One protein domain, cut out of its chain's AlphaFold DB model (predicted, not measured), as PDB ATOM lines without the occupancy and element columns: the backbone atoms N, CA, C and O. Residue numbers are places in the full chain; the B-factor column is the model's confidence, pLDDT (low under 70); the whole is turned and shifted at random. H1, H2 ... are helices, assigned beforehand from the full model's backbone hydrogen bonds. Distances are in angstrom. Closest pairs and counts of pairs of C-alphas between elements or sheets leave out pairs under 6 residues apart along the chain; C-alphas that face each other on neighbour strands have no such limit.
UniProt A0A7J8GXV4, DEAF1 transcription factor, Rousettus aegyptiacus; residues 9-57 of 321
ATOM      1  N   ASP A   9     -30.731 -16.874 135.290       80.06
ATOM      2  CA  ASP A   9     -31.366 -16.102 134.217       80.06
ATOM      3  C   ASP A   9     -30.443 -15.827 133.015       80.06
ATOM      4  O   ASP A   9     -30.521 -14.777 132.372       80.06
ATOM      5  N   TRP A  10     -29.565 -16.773 132.669       84.25
ATOM      6  CA  TRP A  10     -28.658 -16.644 131.516       84.25
ATOM      7  C   TRP A  10     -29.376 -16.305 130.194       84.25
ATOM      8  O   TRP A  10     -28.852 -15.552 129.374       84.25
ATOM      9  N   LYS A  11     -30.614 -16.788 130.010       86.88
ATOM     10  CA  LYS A  11     -31.431 -16.526 128.810       86.88
ATOM     11  C   LYS A  11     -31.737 -15.038 128.602       86.88
ATOM     12  O   LYS A  11     -31.895 -14.603 127.463       86.88
ATOM     13  N   ARG A  12     -31.841 -14.261 129.686       86.38
ATOM     14  CA  ARG A  12     -32.131 -12.816 129.648       86.38
ATOM     15  C   ARG A  12     -30.866 -11.965 129.712       86.38
ATOM     16  O   ARG A  12     -30.873 -10.843 129.214       86.38
ATOM     17  N   SER A  13     -29.804 -12.475 130.337       84.25
ATOM     18  CA  SER A  13     -28.576 -11.709 130.576       84.25
ATOM     19  C   SER A  13     -27.592 -11.739 129.409       84.25
ATOM     20  O   SER A  13     -26.829 -10.789 129.242       84.25
ATOM     21  N   ILE A  14     -27.617 -12.788 128.583       87.50
ATOM     22  CA  ILE A  14     -26.756 -12.897 127.405       87.50
ATOM     23  C   ILE A  14     -27.476 -12.292 126.194       87.50
ATOM     24  O   ILE A  14     -28.658 -12.562 125.965       87.50
ATOM     25  N   ARG A  15     -26.761 -11.464 125.422       89.62
ATOM     26  CA  ARG A  15     -27.284 -10.751 124.249       89.62
ATOM     27  C   ARG A  15     -26.428 -11.022 123.015       89.62
ATOM     28  O   ARG A  15     -25.208 -11.066 123.120       89.62
ATOM     29  N   TYR A  16     -27.075 -11.132 121.859       88.81
ATOM     30  CA  TYR A  16     -26.454 -11.191 120.537       88.81
ATOM     31  C   TYR A  16     -27.043 -10.065 119.682       88.81
ATOM     32  O   TYR A  16     -28.265  -9.941 119.587       88.81
ATOM     33  N   ALA A  17     -26.186  -9.192 119.139       88.12
ATOM     34  CA  ALA A  17     -26.598  -7.974 118.426       88.12
ATOM     35  C   ALA A  17     -27.639  -7.130 119.206       88.12
ATOM     36  O   ALA A  17     -28.631  -6.655 118.661       88.12
ATOM     37  N   GLY A  18     -27.468  -7.017 120.530       90.12
ATOM     38  CA  GLY A  18     -28.386  -6.297 121.427       90.12
ATOM     39  C   GLY A  18     -29.661  -7.061 121.831       90.12
ATOM     40  O   GLY A  18     -30.269  -6.729 122.857       90.12
ATOM     41  N   ARG A  19     -30.032  -8.131 121.114       90.81
ATOM     42  CA  ARG A  19     -31.206  -8.970 121.410       90.81
ATOM     43  C   ARG A  19     -30.866 -10.033 122.464       90.81
ATOM     44  O   ARG A  19     -29.831 -10.683 122.338       90.81
ATOM     45  N   PRO A  20     -31.687 -10.239 123.510       90.81
ATOM     46  CA  PRO A  20     -31.431 -11.289 124.494       90.81
ATOM     47  C   PRO A  20     -31.598 -12.678 123.866       90.81
ATOM     48  O   PRO A  20     -32.477 -12.873 123.021       90.81
ATOM     49  N   LEU A  21     -30.809 -13.662 124.315       91.69
ATOM     50  CA  LEU A  21     -30.883 -15.039 123.801       91.69
ATOM     51  C   LEU A  21     -32.293 -15.636 123.902       91.69
ATOM     52  O   LEU A  21     -32.685 -16.419 123.046       91.69
ATOM     53  N   GLN A  22     -33.080 -15.244 124.909       91.00
ATOM     54  CA  GLN A  22     -34.474 -15.667 125.044       91.00
ATOM     55  C   GLN A  22     -35.315 -15.375 123.791       91.00
ATOM     56  O   GLN A  22     -36.120 -16.223 123.417       91.00
ATOM     57  N   CYS A  23     -35.131 -14.220 123.141       91.69
ATOM     58  CA  CYS A  23     -35.861 -13.897 121.913       91.69
ATOM     59  C   CYS A  23     -35.444 -14.824 120.770       91.69
ATOM     60  O   CYS A  23     -36.298 -15.360 120.085       91.69
ATOM     61  N   LEU A  24     -34.146 -15.087 120.621       91.38
ATOM     62  CA  LEU A  24     -33.638 -15.968 119.566       91.38
ATOM     63  C   LEU A  24     -34.093 -17.422 119.738       91.38
ATOM     64  O   LEU A  24     -34.322 -18.113 118.751       91.38
ATOM     65  N   ILE A  25     -34.246 -17.879 120.984       90.94
ATOM     66  CA  ILE A  25     -34.812 -19.201 121.282       90.94
ATOM     67  C   ILE A  25     -36.313 -19.231 120.967       90.94
ATOM     68  O   ILE A  25     -36.806 -20.211 120.420       90.94
ATOM     69  N   GLN A  26     -37.044 -18.165 121.303       91.06
ATOM     70  CA  GLN A  26     -38.484 -18.078 121.050       91.06
ATOM     71  C   GLN A  26     -38.812 -17.984 119.553       91.06
ATOM     72  O   GLN A  26     -39.802 -18.567 119.119       91.06
ATOM     73  N   ASP A  27     -37.961 -17.302 118.787       90.94
ATOM     74  CA  ASP A  27     -38.051 -17.174 117.329       90.94
ATOM     75  C   ASP A  27     -37.578 -18.447 116.597       90.94
ATOM     76  O   ASP A  27     -37.576 -18.492 115.371       90.94
ATOM     77  N   GLY A  28     -37.124 -19.475 117.328       86.56
ATOM     78  CA  GLY A  28     -36.633 -20.736 116.761       86.56
ATOM     79  C   GLY A  28     -35.280 -20.638 116.046       86.56
ATOM     80  O   GLY A  28     -34.816 -21.625 115.481       86.56
ATOM     81  N   ILE A  29     -34.627 -19.472 116.097       89.12
ATOM     82  CA  ILE A  29     -33.300 -19.230 115.509       89.12
ATOM     83  C   ILE A  29     -32.229 -20.006 116.286       89.12
ATOM     84  O   ILE A  29     -31.290 -20.541 115.700       89.12
ATOM     85  N   LEU A  30     -32.366 -20.084 117.613       89.12
ATOM     86  CA  LEU A  30     -31.492 -20.878 118.474       89.12
ATOM     87  C   LEU A  30     -32.264 -22.031 119.105       89.12
ATOM     88  O   LEU A  30     -33.196 -21.818 119.876       89.12
ATOM     89  N   ASN A  31     -31.801 -23.255 118.864       84.44
ATOM     90  CA  ASN A  31     -32.390 -24.459 119.436       84.44
ATOM     91  C   ASN A  31     -31.469 -25.054 120.511       84.44
ATOM     92  O   ASN A  31     -30.525 -25.772 120.178       84.44
ATOM     93  N   PRO A  32     -31.707 -24.769 121.807       86.06
ATOM     94  CA  PRO A  32     -30.936 -25.380 122.878       86.06
ATOM     95  C   PRO A  32     -31.249 -26.879 122.963       86.06
ATOM     96  O   PRO A  32     -32.405 -27.293 123.079       86.06
ATOM     97  N   HIS A  33     -30.209 -27.702 122.943       83.75
ATOM     98  CA  HIS A  33     -30.301 -29.145 123.168       83.75
ATOM     99  C   HIS A  33     -29.988 -29.512 124.629       83.75
ATOM    100  O   HIS A  33     -29.630 -28.661 125.449       83.75
ATOM    101  N   ALA A  34     -30.170 -30.787 124.982       82.19
ATOM    102  CA  ALA A  34     -29.846 -31.300 126.308       82.19
ATOM    103  C   ALA A  34     -28.340 -31.192 126.613       82.19
ATOM    104  O   ALA A  34     -27.510 -31.318 125.720       82.19
ATOM    105  N   ALA A  35     -27.979 -31.049 127.893       78.62
ATOM    106  CA  ALA A  35     -26.576 -31.061 128.320       78.62
ATOM    107  C   ALA A  35     -25.866 -32.397 128.019       78.62
ATOM    108  O   ALA A  35     -24.650 -32.445 127.928       78.62
ATOM    109  N   SER A  36     -26.633 -33.478 127.850       82.69
ATOM    110  CA  SER A  36     -26.151 -34.803 127.456       82.69
ATOM    111  C   SER A  36     -26.225 -35.036 125.936       82.69
ATOM    112  O   SER A  36     -26.452 -36.168 125.509       82.69
ATOM    113  N   CYS A  37     -26.185 -33.982 125.117       84.50
ATOM    114  CA  CYS A  37     -26.230 -34.100 123.659       84.50
ATOM    115  C   CYS A  37     -24.884 -34.596 123.112       84.50
ATOM    116  O   CYS A  37     -23.835 -34.181 123.591       84.50
ATOM    117  N   THR A  38     -24.930 -35.448 122.086       83.69
ATOM    118  CA  THR A  38     -23.749 -35.996 121.396       83.69
ATOM    119  C   THR A  38     -23.698 -35.593 119.922       83.69
ATOM    120  O   THR A  38     -23.245 -36.361 119.077       83.69
ATOM    121  N   CYS A  39     -24.259 -34.430 119.578       80.38
ATOM    122  CA  CYS A  39     -24.220 -33.942 118.203       80.38
ATOM    123  C   CYS A  39     -22.813 -33.478 117.823       80.38
ATOM    124  O   CYS A  39     -22.019 -33.153 118.698       80.38
ATOM    125  N   ALA A  40     -22.552 -33.340 116.525       79.69
ATOM    126  CA  ALA A  40     -21.293 -32.849 115.965       79.69
ATOM    127  C   ALA A  40     -20.748 -31.539 116.575       79.69
ATOM    128  O   ALA A  40     -19.549 -31.308 116.555       79.69
ATOM    129  N   ALA A  41     -21.616 -30.674 117.114       80.38
ATOM    130  CA  ALA A  41     -21.202 -29.434 117.777       80.38
ATOM    131  C   ALA A  41     -20.888 -29.607 119.279       80.38
ATOM    132  O   ALA A  41     -20.273 -28.731 119.879       80.38
ATOM    133  N   CYS A  42     -21.355 -30.693 119.905       78.31
ATOM    134  CA  CYS A  42     -21.081 -31.035 121.309       78.31
ATOM    135  C   CYS A  42     -20.004 -32.113 121.456       78.31
ATOM    136  O   CYS A  42     -19.357 -32.192 122.495       78.31
ATOM    137  N   CYS A  43     -19.851 -32.954 120.437       76.12
ATOM    138  CA  CYS A  43     -18.831 -33.977 120.325       76.12
ATOM    139  C   CYS A  43     -17.972 -33.645 119.105       76.12
ATOM    140  O   CYS A  43     -18.423 -33.827 117.978       76.12
ATOM    141  N   ASP A  44     -16.733 -33.209 119.337       66.31
ATOM    142  CA  ASP A  44     -15.730 -32.895 118.301       66.31
ATOM    143  C   ASP A  44     -15.266 -34.129 117.488       66.31
ATOM    144  O   ASP A  44     -14.360 -34.044 116.663       66.31
ATOM    145  N   ASP A  45     -15.874 -35.295 117.720       65.31
ATOM    146  CA  ASP A  45     -15.579 -36.550 117.043       65.31
ATOM    147  C   ASP A  45     -16.688 -36.881 116.036       65.31
ATOM    148  O   ASP A  45     -17.772 -37.367 116.381       65.31
ATOM    149  N   MET A  46     -16.401 -36.622 114.757       61.00
ATOM    150  CA  MET A  46     -17.310 -36.905 113.640       61.00
ATOM    151  C   MET A  46     -17.608 -38.398 113.464       61.00
ATOM    152  O   MET A  46     -18.566 -38.734 112.771       61.00
ATOM    153  N   SER A  47     -16.845 -39.293 114.101       67.25
ATOM    154  CA  SER A  47     -17.086 -40.739 114.034       67.25
ATOM    155  C   SER A  47     -18.162 -41.232 115.015       67.25
ATOM    156  O   SER A  47     -18.671 -42.341 114.855       67.25
ATOM    157  N   LEU A  48     -18.565 -40.398 115.986       58.91
ATOM    158  CA  LEU A  48     -19.515 -40.748 117.055       58.91
ATOM    159  C   LEU A  48     -20.730 -39.803 117.138       58.91
ATOM    160  O   LEU A  48     -21.489 -39.860 118.109       58.91
ATOM    161  N   SER A  49     -20.939 -38.933 116.139       61.50
ATOM    162  CA  SER A  49     -22.025 -37.943 116.151       61.50
ATOM    163  C   SER A  49     -23.406 -38.612 116.100       61.50
ATOM    164  O   SER A  49     -23.923 -38.960 115.039       61.50
ATOM    165  N   GLY A  50     -24.027 -38.756 117.269       61.88
ATOM    166  CA  GLY A  50     -25.391 -39.257 117.436       61.88
ATOM    167  C   GLY A  50     -26.471 -38.183 117.211       61.88
ATOM    168  O   GLY A  50     -26.167 -36.992 117.091       61.88
ATOM    169  N   PRO A  51     -27.760 -38.570 117.171       68.31
ATOM    170  CA  PRO A  51     -28.868 -37.648 116.923       68.31
ATOM    171  C   PRO A  51     -29.010 -36.583 118.024       68.31
ATOM    172  O   PRO A  51     -28.863 -36.861 119.217       68.31
ATOM    173  N   VAL A  52     -29.362 -35.353 117.624       69.06
ATOM    174  CA  VAL A  52     -29.578 -34.217 118.535       69.06
ATOM    175  C   VAL A  52     -30.754 -34.514 119.471       69.06
ATOM    176  O   VAL A  52     -31.906 -34.583 119.041       69.06
ATOM    177  N   ARG A  53     -30.492 -34.637 120.778       73.38
ATOM    178  CA  ARG A  53     -31.557 -34.721 121.790       73.38
ATOM    179  C   ARG A  53     -31.974 -33.316 122.219       73.38
ATOM    180  O   ARG A  53     -31.250 -32.637 122.948       73.38
ATOM    181  N   LEU A  54     -33.155 -32.890 121.774       72.12
ATOM    182  CA  LEU A  54     -33.735 -31.596 122.134       72.12
ATOM    183  C   LEU A  54     -34.012 -31.493 123.640       72.12
ATOM    184  O   LEU A  54     -34.313 -32.482 124.316       72.12
ATOM    185  N   PHE A  55     -33.911 -30.275 124.169       61.62
ATOM    186  CA  PHE A  55     -34.195 -29.989 125.568       61.62
ATOM    187  C   PHE A  55     -35.693 -30.171 125.860       61.62
ATOM    188  O   PHE A  55     -36.520 -29.375 125.422       61.62
ATOM    189  N   VAL A  56     -36.050 -31.193 126.642       61.97
ATOM    190  CA  VAL A  56     -37.398 -31.330 127.212       61.97
ATOM    191  C   VAL A  56     -37.426 -30.562 128.536       61.97
ATOM    192  O   VAL A  56     -36.677 -30.916 129.451       61.97
ATOM    193  N   PRO A  57     -38.261 -29.517 128.684       52.00
ATOM    194  CA  PRO A  57     -38.373 -28.800 129.944       52.00
ATOM    195  C   PRO A  57     -38.781 -29.763 131.059       52.00
ATOM    196  O   PRO A  57     -39.817 -30.423 130.976       52.00
TER     197      PRO A  57
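Overview. This is residues 9 to 57 of the 321 residues of the protein "DEAF1 transcription factor" of Rousettus aegyptiacus (UniProt A0A7J8GXV4). There is little regular structure: two short helices, H1 then H2, pack together as a small head at one end, and a long chain with no named element runs from it, loops round at the far end near residues 38 to 49 and folds back. The printed part has 49 residues and no named strand; its class is all helix, with 10 residues in named elements. It is loose, with a radius of gyration of the C-alphas of 12.8 A, and elongated, spanning 37 by 23 by 18 A.

Along the chain. H1, residues 10 to 13, begins at C-alpha 10, (-28.658, -16.644, 131.516), and measures 5.0 A. H2, residues 21 to 26, measures 8.6 A and ends at C-alpha 26, (-38.484, -18.078, 121.050).

Arrangement. H1 and H2 touch; their closest C-alphas, of Lys 11 and Gln 22, are 4.9 A apart. Within their short link of 7 residues, residues 15 to 16 pair antiparallel with residues 19 to 20. In H2 every O i to N i+4 pair is within hydrogen-bond range; H1 is too short for such a pair, and its 1 O i to N i+3 pair is within range.

Size, cuts and confidence. The C-alphas farthest apart, of Gly 18 and Ser 47, are 37.0 A apart. The printed part has no cut. Residues 27 to 57 hold no named element. Mean pLDDT of the printed part is 79.8; residues 44 to 52 and 55 to 57 are under 70.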